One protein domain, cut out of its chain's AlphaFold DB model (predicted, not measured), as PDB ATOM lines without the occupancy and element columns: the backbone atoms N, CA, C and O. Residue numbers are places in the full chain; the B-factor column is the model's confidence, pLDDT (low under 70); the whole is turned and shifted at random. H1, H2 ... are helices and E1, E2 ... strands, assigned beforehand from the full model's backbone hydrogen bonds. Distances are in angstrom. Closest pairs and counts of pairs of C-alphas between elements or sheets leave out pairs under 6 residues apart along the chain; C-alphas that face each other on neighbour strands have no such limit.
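Overview. This is residues 5 to 99 of the 126 residues of an uncharacterized protein of Halobacteriales archaeon SW_10_66_29 (UniProt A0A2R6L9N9). A three-stranded antiparallel sheet, E5 E6 E7, forms the middle layer, with the helical hairpin H1 H2 packed on one face and the strand hairpin E1 E2 partly covering the other. A second small hairpin, E3 E4, lies beyond one end, apart from the other named elements. The printed part has 95 residues with two named helices and seven named strands, in the order E1 E2 E3 E4 E5 E6 H1 H2 E7; the class is mixed, helices and strands. The whole is compact, with a radius of gyration of the C-alphas of 14.0 A, yet only just elongated, with spans of 48 by 31 by 17 A.

Arrangement. E1, residues 5 to 9, and E2, residues 12 to 17, form an antiparallel hairpin; N 7 and O 14 are 2.8 A apart, within hydrogen-bond range. E3, residues 21 to 23, and E4, residues 26 to 29, form another, with N 23 and O 26 at 2.9 A. E5, residues 35 to 37, and E6, residues 41 to 46, form a third, with N 36 and O 43 at 2.8 A. E7, residues 93 to 98, is the antiparallel neighbour of E6, with N 44 and O 95 at 3.0 A; E6 is the inner strand. This sheet and the sheet E1 E2 are a sandwich, two sheets face to face, with best planes 22 degrees apart; the closest C-alphas of E2 and E6 are those of Ile 15 and Gly 44, 6.6 A. H1, residues 49 to 69, and H2, residues 76 to 90, are on the same face of the sheet E5 E6 E7, as two layers, helices on one face of a sheet. H1 lies over E6 at a height over the sheet of 10.3 A, and H2 over E7 at 8.3 A; both run along the strands. The closest C-alphas of H2 and E7 are those of Ala 80 and Val 96, 5.8 A. H1 and H2, a helical hairpin, touch, closest at the C-alphas of Ala 51 and Ala 90, 5.2 A, opposite ways at 38 degrees, only just a steep tilt. In H1 and H2 every O i to N i+4 pair is within hydrogen-bond range.

Along the chain. E1 begins at C-alpha 5, (3.300, -101.960, 27.299). E2 is 17.1 A long, E6 16.9 A and E7 17.5 A. H1 is 30.8 A long, from C-alpha 49 at (20.750, -97.638, 26.027); H2 is 20.6 A. E7 ends at C-alpha 98, (-1.296, -89.609, 33.218).

Size, cuts and confidence. The two C-alphas farthest apart are those of Gly 25 and Glu 71, 49.1 A. The printed part has no cut and no long link; H1 to H2 is short, the others tight. Mean pLDDT of the printed part is 80.5; residues 29 to 30, 68, 71 to 74 and 98 to 99 are under 70.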
ATOM      1  N   VAL A   5       4.754-101.813  27.400       81.00
ATOM      2  CA  VAL A   5       3.300-101.960  27.299       81.00
ATOM      3  C   VAL A   5       2.645-100.989  28.274       81.00
ATOM      4  O   VAL A   5       3.037-100.919  29.437       81.00
ATOM      5  N   ALA A   6       1.637-100.260  27.797       80.88
ATOM      6  CA  ALA A   6       0.772 -99.429  28.622       80.88
ATOM      7  C   ALA A   6      -0.665 -99.957  28.545       80.88
ATOM      8  O   ALA A   6      -1.180-100.210  27.456       80.88
ATOM      9  N   LEU A   7      -1.295-100.132  29.702       78.31
ATOM     10  CA  LEU A   7      -2.655-100.631  29.866       78.31
ATOM     11  C   LEU A   7      -3.482 -99.546  30.545       78.31
ATOM     12  O   LEU A   7      -3.158 -99.138  31.657       78.31
ATOM     13  N   GLU A   8      -4.527 -99.084  29.867       76.81
ATOM     14  CA  GLU A   8      -5.478 -98.099  30.382       76.81
ATOM     15  C   GLU A   8      -6.747 -98.805  30.868       76.81
ATOM     16  O   GLU A   8      -7.233 -99.749  30.243       76.81
ATOM     17  N   SER A   9      -7.257 -98.358  32.007       78.44
ATOM     18  CA  SER A   9      -8.434 -98.869  32.698       78.44
ATOM     19  C   SER A   9      -9.163 -97.700  33.370       78.44
ATOM     20  O   SER A   9      -8.587 -96.632  33.563       78.44
ATOM     21  N   GLU A  10     -10.419 -97.894  33.771       76.94
ATOM     22  CA  GLU A  10     -11.211 -96.865  34.465       76.94
ATOM     23  C   GLU A  10     -10.535 -96.257  35.714       76.94
ATOM     24  O   GLU A  10     -10.608 -95.039  35.877       76.94
ATOM     25  N   PRO A  11      -9.854 -97.026  36.593       74.50
ATOM     26  CA  PRO A  11      -9.147 -96.460  37.729       74.50
ATOM     27  C   PRO A  11      -7.765 -95.913  37.363       74.50
ATOM     28  O   PRO A  11      -7.113 -95.374  38.255       74.50
ATOM     29  N   GLY A  12      -7.267 -96.095  36.128       71.25
ATOM     30  CA  GLY A  12      -5.875 -95.766  35.878       71.25
ATOM     31  C   GLY A  12      -5.126 -96.329  34.688       71.25
ATOM     32  O   GLY A  12      -5.656 -97.049  33.847       71.25
ATOM     33  N   VAL A  13      -3.823 -96.041  34.681       78.00
ATOM     34  CA  VAL A  13      -2.865 -96.570  33.704       78.00
ATOM     35  C   VAL A  13      -1.741 -97.330  34.398       78.00
ATOM     36  O   VAL A  13      -1.115 -96.814  35.320       78.00
ATOM     37  N   ALA A  14      -1.435 -98.523  33.887       82.06
ATOM     38  CA  ALA A  14      -0.240 -99.288  34.227       82.06
ATOM     39  C   ALA A  14       0.742 -99.302  33.048       82.06
ATOM     40  O   ALA A  14       0.364 -99.635  31.926       82.06
ATOM     41  N   ILE A  15       2.013 -98.981  33.302       81.31
ATOM     42  CA  ILE A  15       3.094 -99.052  32.308       81.31
ATOM     43  C   ILE A  15       4.130-100.064  32.785       81.31
ATOM     44  O   ILE A  15       4.629 -99.950  33.904       81.31
ATOM     45  N   ALA A  16       4.466-101.018  31.921       84.81
ATOM     46  CA  ALA A  16       5.474-102.042  32.149       84.81
ATOM     47  C   ALA A  16       6.480-102.065  30.996       84.81
ATOM     48  O   ALA A  16       6.140-101.760  29.854       84.81
ATOM     49  N   GLY A  17       7.721-102.445  31.285       84.50
ATOM     50  CA  GLY A  17       8.746-102.639  30.266       84.50
ATOM     51  C   GLY A  17       9.735-103.717  30.672       84.50
ATOM     52  O   GLY A  17       9.916-103.967  31.865       84.50
ATOM     53  N   ASP A  18      10.351-104.360  29.684       84.69
ATOM     54  CA  ASP A  18      11.396-105.348  29.932       84.69
ATOM     55  C   ASP A  18      12.669-104.685  30.479       84.69
ATOM     56  O   ASP A  18      12.920-103.496  30.267       84.69
ATOM     57  N   ALA A  19      13.480-105.455  31.204       78.12
ATOM     58  CA  ALA A  19      14.737-104.980  31.783       78.12
ATOM     59  C   ALA A  19      15.963-105.488  30.998       78.12
ATOM     60  O   ALA A  19      16.985-104.809  30.892       78.12
ATOM     61  N   ARG A  20      15.839-106.623  30.304       75.12
ATOM     62  CA  ARG A  20      16.962-107.250  29.602       75.12
ATOM     63  C   ARG A  20      17.349-106.509  28.320       75.12
ATOM     64  O   ARG A  20      16.506-106.027  27.566       75.12
ATOM     65  N   VAL A  21      18.645-106.433  28.047       74.62
ATOM     66  CA  VAL A  21      19.207-105.993  26.764       74.62
ATOM     67  C   VAL A  21      20.032-107.135  26.205       74.62
ATOM     68  O   VAL A  21      20.996-107.579  26.829       74.62
ATOM     69  N   THR A  22      19.662-107.597  25.017       71.31
ATOM     70  CA  THR A  22      20.388-108.636  24.288       71.31
ATOM     71  C   THR A  22      20.933-108.057  22.990       71.31
ATOM     72  O   THR A  22      20.204-107.403  22.243       71.31
ATOM     73  N   GLU A  23      22.207-108.321  22.726       73.56
ATOM     74  CA  GLU A  23      22.927-107.950  21.510       73.56
ATOM     75  C   GLU A  23      23.678-109.190  21.019       73.56
ATOM     76  O   GLU A  23      24.370-109.836  21.806       73.56
ATOM     77  N   ASP A  24      23.477-109.581  19.757       77.56
ATOM     78  CA  ASP A  24      24.076-110.790  19.167       77.56
ATOM     79  C   ASP A  24      23.907-112.060  20.029       77.56
ATOM     80  O   ASP A  24      24.831-112.847  20.233       77.56
ATOM     81  N   GLY A  25      22.716-112.239  20.611       73.12
ATOM     82  CA  GLY A  25      22.404-113.373  21.494       73.12
ATOM     83  C   GLY A  25      23.079-113.326  22.871       73.12
ATOM     84  O   GLY A  25      22.836-114.204  23.696       73.12
ATOM     85  N   THR A  26      23.880-112.297  23.152       70.00
ATOM     86  CA  THR A  26      24.544-112.085  24.440       70.00
ATOM     87  C   THR A  26      23.782-111.059  25.266       70.00
ATOM     88  O   THR A  26      23.391-109.998  24.780       70.00
ATOM     89  N   ILE A  27      23.578-111.360  26.545       75.56
ATOM     90  CA  ILE A  27      22.982-110.419  27.492       75.56
ATOM     91  C   ILE A  27      24.016-109.333  27.791       75.56
ATOM     92  O   ILE A  27      25.093-109.612  28.313       75.56
ATOM     93  N   ARG A  28      23.696-108.092  27.430       74.50
ATOM     94  CA  ARG A  28      24.526-106.913  27.702       74.50
ATOM     95  C   ARG A  28      24.161-106.240  29.017       74.50
ATOM     96  O   ARG A  28      25.006-105.583  29.613       74.50
ATOM     97  N   SER A  29      22.908-106.369  29.443       68.62
ATOM     98  CA  SER A  29      22.390-105.771  30.672       68.62
ATOM     99  C   SER A  29      21.111-106.489  31.098       68.62
ATOM    100  O   SER A  29      20.328-106.893  30.238       68.62
ATOM    101  N   GLU A  30      20.909-106.644  32.404       68.62
ATOM    102  CA  GLU A  30      19.699-107.251  32.979       68.62
ATOM    103  C   GLU A  30      18.762-106.207  33.596       68.62
ATOM    104  O   GLU A  30      17.563-106.424  33.599       68.62
ATOM    105  N   GLU A  31      19.268-105.023  33.959       70.88
ATOM    106  CA  GLU A  31      18.532-103.998  34.719       70.88
ATOM    107  C   GLU A  31      18.252-102.716  33.902       70.88
ATOM    108  O   GLU A  31      18.330-101.587  34.403       70.88
ATOM    109  N   ARG A  32      17.982-102.826  32.596       81.69
ATOM    110  CA  ARG A  32      17.769-101.639  31.754       81.69
ATOM    111  C   ARG A  32      16.382-101.048  31.983       81.69
ATOM    112  O   ARG A  32      15.371-101.534  31.482       81.69
ATOM    113  N   ARG A  33      16.352 -99.925  32.697       82.31
ATOM    114  CA  ARG A  33      15.139 -99.146  32.956       82.31
ATOM    115  C   ARG A  33      14.572 -98.549  31.660       82.31
ATOM    116  O   ARG A  33      15.219 -97.727  31.020       82.31
ATOM    117  N   ARG A  34      13.346 -98.952  31.313       84.75
ATOM    118  CA  ARG A  34      12.568 -98.446  30.158       84.75
ATOM    119  C   ARG A  34      11.318 -97.664  30.544       84.75
ATOM    120  O   ARG A  34      10.705 -97.026  29.700       84.75
ATOM    121  N   VAL A  35      10.945 -97.731  31.819       88.62
ATOM    122  CA  VAL A  35       9.798 -97.021  32.386       88.62
ATOM    123  C   VAL A  35      10.303 -96.029  33.426       88.62
ATOM    124  O   VAL A  35      11.150 -96.375  34.257       88.62
ATOM    125  N   PHE A  36       9.798 -94.804  33.355       86.88
ATOM    126  CA  PHE A  36      10.206 -93.659  34.152       86.88
ATOM    127  C   PHE A  36       8.980 -93.025  34.809       86.88
ATOM    128  O   PHE A  36       7.959 -92.816  34.156       86.88
ATOM    129  N   ASP A  37       9.112 -92.714  36.094       86.19
ATOM    130  CA  ASP A  37       8.108 -92.015  36.886       86.19
ATOM    131  C   ASP A  37       8.537 -90.557  37.089       86.19
ATOM    132  O   ASP A  37       9.687 -90.285  37.449       86.19
ATOM    133  N   PHE A  38       7.616 -89.633  36.829       84.19
ATOM    134  CA  PHE A  38       7.783 -88.195  37.031       84.19
ATOM    135  C   PHE A  38       6.680 -87.643  37.949       84.19
ATOM    136  O   PHE A  38       6.187 -86.537  37.742       84.19
ATOM    137  N   GLY A  39       6.271 -88.412  38.965       80.19
ATOM    138  CA  GLY A  39       5.233 -88.022  39.919       80.19
ATOM    139  C   GLY A  39       3.823 -88.303  39.403       80.19
ATOM    140  O   GLY A  39       3.244 -89.332  39.731       80.19
ATOM    141  N   THR A  40       3.252 -87.388  38.620       75.69
ATOM    142  CA  THR A  40       1.904 -87.555  38.033       75.69
ATOM    143  C   THR A  40       1.936 -88.194  36.648       75.69
ATOM    144  O   THR A  40       0.912 -88.623  36.133       75.69
ATOM    145  N   VAL A  41       3.120 -88.299  36.039       82.31
ATOM    146  CA  VAL A  41       3.297 -88.789  34.672       82.31
ATOM    147  C   VAL A  41       4.182 -90.026  34.662       82.31
ATOM    148  O   VAL A  41       5.290 -90.028  35.201       82.31
ATOM    149  N   GLY A  42       3.717 -91.049  33.954       84.62
ATOM    150  CA  GLY A  42       4.455 -92.264  33.661       84.62
ATOM    151  C   GLY A  42       4.854 -92.271  32.193       84.62
ATOM    152  O   GLY A  42       4.036 -91.996  31.309       84.62
ATOM    153  N   VAL A  43       6.116 -92.596  31.924       87.12
ATOM    154  CA  VAL A  43       6.647 -92.664  30.560       87.12
ATOM    155  C   VAL A  43       7.352 -93.985  30.341       87.12
ATOM    156  O   VAL A  43       8.262 -94.340  31.084       87.12
ATOM    157  N   GLY A  44       6.961 -94.701  29.295       88.94
ATOM    158  CA  GLY A  44       7.696 -95.858  28.809       88.94
ATOM    159  C   GLY A  44       8.374 -95.536  27.481       88.94
ATOM    160  O   GLY A  44       7.738 -94.961  26.602       88.94
ATOM    161  N   ALA A  45       9.650 -95.888  27.324       88.25
ATOM    162  CA  ALA A  45      10.399 -95.661  26.093       88.25
ATOM    163  C   ALA A  45      11.237 -96.878  25.675       88.25
ATOM    164  O   ALA A  45      11.773 -97.611  26.510       88.25
ATOM    165  N   VAL A  46      11.376 -97.068  24.363       88.50
ATOM    166  CA  VAL A  46      12.193 -98.107  23.733       88.50
ATOM    167  C   VAL A  46      13.228 -97.450  22.828       88.50
ATOM    168  O   VAL A  46      12.915 -96.588  22.015       88.50
ATOM    169  N   GLY A  47      14.476 -97.877  22.963       84.62
ATOM    170  CA  GLY A  47      15.589 -97.422  22.143       84.62
ATOM    171  C   GLY A  47      16.899 -98.009  22.645       84.62
ATOM    172  O   GLY A  47      16.912 -98.829  23.572       84.62
ATOM    173  N   ASP A  48      18.004 -97.589  22.038       82.88
ATOM    174  CA  ASP A  48      19.332 -97.959  22.513       82.88
ATOM    175  C   ASP A  48      19.605 -97.375  23.897       82.88
ATOM    176  O   ASP A  48      19.053 -96.349  24.295       82.88
ATOM    177  N   GLY A  49      20.508 -98.013  24.640       76.56
ATOM    178  CA  GLY A  49      20.750 -97.638  26.027       76.56
ATOM    179  C   GLY A  49      21.079 -96.149  26.209       76.56
ATOM    180  O   GLY A  49      20.424 -95.458  26.985       76.56
ATOM    181  N   GLY A  50      22.054 -95.637  25.454       84.56
ATOM    182  CA  GLY A  50      22.433 -94.222  25.540       84.56
ATOM    183  C   GLY A  50      21.360 -93.256  25.020       84.56
ATOM    184  O   GLY A  50      21.351 -92.085  25.396       84.56
ATOM    185  N   ALA A  51      20.447 -93.728  24.169       87.50
ATOM    186  CA  ALA A  51      19.310 -92.949  23.695       87.50
ATOM    187  C   ALA A  51      18.244 -92.806  24.795       87.50
ATOM    188  O   ALA A  51      17.751 -91.704  25.033       87.50
ATOM    189  N   LEU A  52      17.966 -93.883  25.539       87.06
ATOM    190  CA  LEU A  52      17.040 -93.876  26.677       87.06
ATOM    191  C   LEU A  52      17.500 -92.943  27.801       87.06
ATOM    192  O   LEU A  52      16.698 -92.165  28.317       87.06
ATOM    193  N   ASP A  53      18.790 -92.968  28.144       89.69
ATOM    194  CA  ASP A  53      19.335 -92.102  29.197       89.69
ATOM    195  C   ASP A  53      19.250 -90.613  28.790       89.69
ATOM    196  O   ASP A  53      18.870 -89.749  29.587       89.69
ATOM    197  N   GLN A  54      19.534 -90.300  27.518       90.50
ATOM    198  CA  GLN A  54      19.385 -88.942  26.978       90.50
ATOM    199  C   GLN A  54      17.929 -88.480  26.947       90.50
ATOM    200  O   GLN A  54      17.647 -87.331  27.299       90.50
ATOM    201  N   PHE A  55      17.014 -89.358  26.534       91.06
ATOM    202  CA  PHE A  55      15.585 -89.083  26.540       91.06
ATOM    203  C   PHE A  55      15.100 -88.758  27.954       91.06
ATOM    204  O   PHE A  55      14.526 -87.690  28.162       91.06
ATOM    205  N   GLN A  56      15.399 -89.622  28.934       91.44
ATOM    206  CA  GLN A  56      14.996 -89.436  30.329       91.44
ATOM    207  C   GLN A  56      15.457 -88.077  30.864       91.44
ATOM    208  O   GLN A  56      14.667 -87.335  31.451       91.44
ATOM    209  N   HIS A  57      16.730 -87.740  30.643       92.44
ATOM    210  CA  HIS A  57      17.300 -86.494  31.135       92.44
ATOM    211  C   HIS A  57      16.627 -85.269  30.502       92.44
ATOM    212  O   HIS A  57      16.159 -84.381  31.213       92.44
ATOM    213  N   ARG A  58      16.524 -85.232  29.167       92.50
ATOM    214  CA  ARG A  58      15.950 -84.084  28.447       92.50
ATOM    215  C   ARG A  58      14.464 -83.906  28.719       92.50
ATOM    216  O   ARG A  58      14.015 -82.775  28.894       92.50
ATOM    217  N   PHE A  59      13.714 -85.004  28.761       89.94
ATOM    218  CA  PHE A  59      12.291 -84.979  29.071       89.94
ATOM    219  C   PHE A  59      12.045 -84.463  30.492       89.94
ATOM    220  O   PHE A  59      11.271 -83.526  30.665       89.94
ATOM    221  N   GLY A  60      12.775 -84.981  31.486       89.75
ATOM    222  CA  GLY A  60      12.658 -84.523  32.872       89.75
ATOM    223  C   GLY A  60      13.015 -83.045  33.055       89.75
ATOM    224  O   GLY A  60      12.337 -82.335  33.796       89.75
ATOM    225  N   THR A  61      14.044 -82.551  32.358       91.62
ATOM    226  CA  THR A  61      14.375 -81.118  32.356       91.62
ATOM    227  C   THR A  61      13.257 -80.282  31.741       91.62
ATOM    228  O   THR A  61      12.867 -79.279  32.330       91.62
ATOM    229  N   ALA A  62      12.728 -80.688  30.585       88.31
ATOM    230  CA  ALA A  62      11.687 -79.940  29.889       88.31
ATOM    231  C   ALA A  62      10.367 -79.897  30.673       88.31
ATOM    232  O   ALA A  62       9.747 -78.839  30.748       88.31
ATOM    233  N   LEU A  63       9.974 -81.015  31.291       86.00
ATOM    234  CA  LEU A  63       8.779 -81.090  32.131       86.00
ATOM    235  C   LEU A  63       8.888 -80.127  33.317       86.00
ATOM    236  O   LEU A  63       8.012 -79.293  33.519       86.00
ATOM    237  N   ARG A  64      10.027 -80.161  34.019       84.44
ATOM    238  CA  ARG A  64      10.276 -79.287  35.167       84.44
ATOM    239  C   ARG A  64      10.292 -77.808  34.776       84.44
ATOM    240  O   ARG A  64       9.787 -76.980  35.521       84.44
ATOM    241  N   SER A  65      10.869 -77.461  33.623       84.50
ATOM    242  CA  SER A  65      10.812 -76.091  33.101       84.50
ATOM    243  C   SER A  65       9.373 -75.644  32.846       84.50
ATOM    244  O   SER A  65       9.009 -74.551  33.264       84.50
ATOM    245  N   GLN A  66       8.546 -76.506  32.251       77.19
ATOM    246  CA  GLN A  66       7.159 -76.173  31.944       77.19
ATOM    247  C   GLN A  66       6.277 -76.049  33.198       77.19
ATOM    248  O   GLN A  66       5.421 -75.170  33.247       77.19
ATOM    249  N   GLU A  67       6.505 -76.869  34.227       74.50
ATOM    250  CA  GLU A  67       5.836 -76.731  35.532       74.50
ATOM    251  C   GLU A  67       6.112 -75.373  36.195       74.50
ATOM    252  O   GLU A  67       5.235 -74.818  36.847       74.50
ATOM    253  N   PHE A  68       7.306 -74.800  36.010       66.56
ATOM    254  CA  PHE A  68       7.604 -73.454  36.510       66.56
ATOM    255  C   PHE A  68       6.949 -72.338  35.687       66.56
ATOM    256  O   PHE A  68       6.774 -71.231  36.197       66.56
ATOM    257  N   GLU A  69       6.610 -72.598  34.425       73.81
ATOM    258  CA  GLU A  69       5.987 -71.622  33.524       73.81
ATOM    259  C   GLU A  69       4.453 -71.605  33.635       73.81
ATOM    260  O   GLU A  69       3.830 -70.594  33.311       73.81
ATOM    261  N   ILE A  70       3.835 -72.698  34.098       70.75
ATOM    262  CA  ILE A  70       2.379 -72.862  34.185       70.75
ATOM    263  C   ILE A  70       1.983 -73.138  35.639       70.75
ATOM    264  O   ILE A  70       2.277 -74.202  36.168       70.75
ATOM    265  N   GLU A  71       1.237 -72.220  36.269       62.84
ATOM    266  CA  GLU A  71       0.803 -72.328  37.681       62.84
ATOM    267  C   GLU A  71       0.029 -73.616  38.026       62.84
ATOM    268  O   GLU A  71       0.011 -74.023  39.184       62.84
ATOM    269  N   GLN A  72      -0.600 -74.266  37.041       63.44
ATOM    270  CA  GLN A  72      -1.341 -75.526  37.214       63.44
ATOM    271  C   GLN A  72      -0.581 -76.767  36.706       63.44
ATOM    272  O   GLN A  72      -1.143 -77.860  36.706       63.44
ATOM    273  N   GLY A  73       0.681 -76.618  36.287       61.78
ATOM    274  CA  GLY A  73       1.436 -77.665  35.598       61.78
ATOM    275  C   GLY A  73       0.896 -77.967  34.187       61.78
ATOM    276  O   GLY A  73      -0.165 -77.472  33.799       61.78
ATOM    277  N   PRO A  74       1.641 -78.732  33.370       66.31
ATOM    278  CA  PRO A  74       1.189 -79.119  32.040       66.31
ATOM    279  C   PRO A  74       0.119 -80.217  32.091       66.31
ATOM    280  O   PRO A  74       0.274 -81.224  32.779       66.31
ATOM    281  N   ASP A  75      -0.939 -80.053  31.300       78.88
ATOM    282  CA  ASP A  75      -1.892 -81.118  30.983       78.88
ATOM    283  C   ASP A  75      -1.232 -82.248  30.171       78.88
ATOM    284  O   ASP A  75      -0.186 -82.073  29.537       78.88
ATOM    285  N   ILE A  76      -1.854 -83.432  30.173       78.00
ATOM    286  CA  ILE A  76      -1.271 -84.641  29.572       78.00
ATOM    287  C   ILE A  76      -0.971 -84.497  28.070       78.00
ATOM    288  O   ILE A  76      -0.020 -85.104  27.574       78.00
ATOM    289  N   GLU A  77      -1.717 -83.663  27.339       80.50
ATOM    290  CA  GLU A  77      -1.431 -83.357  25.932       80.50
ATOM    291  C   GLU A  77      -0.164 -82.504  25.784       80.50
ATOM    292  O   GLU A  77       0.674 -82.774  24.913       80.50
ATOM    293  N   GLY A  78       0.016 -81.503  26.651       81.69
ATOM    294  CA  GLY A  78       1.256 -80.738  26.766       81.69
ATOM    295  C   GLY A  78       2.464 -81.633  27.052       81.69
ATOM    296  O   GLY A  78       3.476 -81.561  26.346       81.69
ATOM    297  N   VAL A  79       2.326 -82.545  28.014       84.75
ATOM    298  CA  VAL A  79       3.362 -83.522  28.379       84.75
ATOM    299  C   VAL A  79       3.678 -84.470  27.215       84.75
ATOM    300  O   VAL A  79       4.851 -84.670  26.882       84.75
ATOM    301  N   ALA A  80       2.661 -85.014  26.542       82.94
ATOM    302  CA  ALA A  80       2.838 -85.888  25.382       82.94
ATOM    303  C   ALA A  80       3.595 -85.183  24.244       82.94
ATOM    304  O   ALA A  80       4.466 -85.779  23.605       82.94
ATOM    305  N   ARG A  81       3.337 -83.886  24.029       85.19
ATOM    306  CA  ARG A  81       4.057 -83.074  23.037       85.19
ATOM    307  C   ARG A  81       5.530 -82.883  23.396       85.19
ATOM    308  O   ARG A  81       6.379 -82.920  22.503       85.19
ATOM    309  N   ILE A  82       5.852 -82.679  24.675       87.38
ATOM    310  CA  ILE A  82       7.249 -82.632  25.128       87.38
ATOM    311  C   ILE A  82       7.924 -83.979  24.874       87.38
ATOM    312  O   ILE A  82       9.027 -84.000  24.323       87.38
ATOM    313  N   ALA A  83       7.277 -85.087  25.234       85.19
ATOM    314  CA  ALA A  83       7.846 -86.417  25.053       85.19
ATOM    315  C   ALA A  83       8.101 -86.744  23.587       85.19
ATOM    316  O   ALA A  83       9.213 -87.152  23.279       85.19
ATOM    317  N   ALA A  84       7.149 -86.489  22.685       83.06
ATOM    318  CA  ALA A  84       7.344 -86.679  21.246       83.06
ATOM    319  C   ALA A  84       8.591 -85.932  20.741       83.06
ATOM    320  O   ALA A  84       9.484 -86.540  20.155       83.06
ATOM    321  N   ARG A  85       8.735 -84.645  21.095       88.31
ATOM    322  CA  ARG A  85       9.913 -83.849  20.713       88.31
ATOM    323  C   ARG A  85      11.222 -84.446  21.236       88.31
ATOM    324  O   ARG A  85      12.216 -84.481  20.515       88.31
ATOM    325  N   GLN A  86      11.257 -84.871  22.500       90.88
ATOM    326  CA  GLN A  86      12.481 -85.447  23.068       90.88
ATOM    327  C   GLN A  86      12.768 -86.850  22.531       90.88
ATOM    328  O   GLN A  86      13.937 -87.206  22.383       90.88
ATOM    329  N   ALA A  87      11.730 -87.620  22.215       84.12
ATOM    330  CA  ALA A  87      11.830 -88.946  21.629       84.12
ATOM    331  C   ALA A  87      12.450 -88.873  20.229       84.12
ATOM    332  O   ALA A  87      13.444 -89.548  19.963       84.12
ATOM    333  N   GLU A  88      11.976 -87.942  19.396       85.94
ATOM    334  CA  GLU A  88      12.568 -87.626  18.090       85.94
ATOM    335  C   GLU A  88      14.046 -87.227  18.219       85.94
ATOM    336  O   GLU A  88      14.909 -87.758  17.519       85.94
ATOM    337  N   HIS A  89      14.373 -86.336  19.160       87.75
ATOM    338  CA  HIS A  89      15.750 -85.887  19.383       87.75
ATOM    339  C   HIS A  89      16.698 -86.988  19.875       87.75
ATOM    340  O   HIS A  89      17.907 -86.890  19.654       87.75
ATOM    341  N   ALA A  90      16.177 -87.974  20.601       83.75
ATOM    342  CA  ALA A  90      16.950 -89.087  21.136       83.75
ATOM    343  C   ALA A  90      16.908 -90.327  20.232       83.75
ATOM    344  O   ALA A  90      17.667 -91.255  20.480       83.75
ATOM    345  N   SER A  91      16.072 -90.338  19.186       86.19
ATOM    346  CA  SER A  91      15.791 -91.528  18.371       86.19
ATOM    347  C   SER A  91      15.278 -92.706  19.212       86.19
ATOM    348  O   SER A  91      15.772 -93.825  19.101       86.19
ATOM    349  N   VAL A  92      14.298 -92.435  20.079       84.31
ATOM    350  CA  VAL A  92      13.561 -93.453  20.844       84.31
ATOM    351  C   VAL A  92      12.080 -93.415  20.477       84.31
ATOM    352  O   VAL A  92      11.572 -92.377  20.061       84.31
ATOM    353  N   ASP A  93      11.376 -94.517  20.702       80.69
ATOM    354  CA  ASP A  93       9.916 -94.568  20.686       80.69
ATOM    355  C   ASP A  93       9.400 -94.422  22.119       80.69
ATOM    356  O   ASP A  93       9.839 -95.158  23.002       80.69
ATOM    357  N   ALA A  94       8.484 -93.484  22.377       75.62
ATOM    358  CA  ALA A  94       7.986 -93.203  23.726       75.62
ATOM    359  C   ALA A  94       6.455 -93.154  23.794       75.62
ATOM    360  O   ALA A  94       5.793 -92.594  22.921       75.62
ATOM    361  N   ALA A  95       5.904 -93.690  24.881       76.69
ATOM    362  CA  ALA A  95       4.500 -93.596  25.254       76.69
ATOM    363  C   ALA A  95       4.371 -92.886  26.608       76.69
ATOM    364  O   ALA A  95       5.097 -93.196  27.555       76.69
ATOM    365  N   VAL A  96       3.433 -91.943  26.695       76.25
ATOM    366  CA  VAL A  96       3.190 -91.102  27.876       76.25
ATOM    367  C   VAL A  96       1.748 -91.250  28.312       76.25
ATOM    368  O   VAL A  96       0.851 -91.177  27.470       76.25
ATOM    369  N   ARG A  97       1.520 -91.403  29.617       77.25
ATOM    370  CA  ARG A  97       0.180 -91.385  30.206       77.25
ATOM    371  C   ARG A  97       0.165 -90.703  31.570       77.25
ATOM    372  O   ARG A  97       1.169 -90.696  32.283       77.25
ATOM    373  N   ASP A  98      -0.995 -90.137  31.892       66.88
ATOM    374  CA  ASP A  98      -1.296 -89.609  33.218       66.88
ATOM    375  C   ASP A  98      -1.453 -90.793  34.174       66.88
ATOM    376  O   ASP A  98      -2.173 -91.753  33.880       66.88
ATOM    377  N   VAL A  99      -0.716 -90.774  35.277       59.41
ATOM    378  CA  VAL A  99      -0.725 -91.865  36.250       59.41
ATOM    379  C   VAL A  99      -1.808 -91.555  37.257       59.41
ATOM    380  O   VAL A  99      -1.562 -91.063  38.355       59.41
TER     381      VAL A  99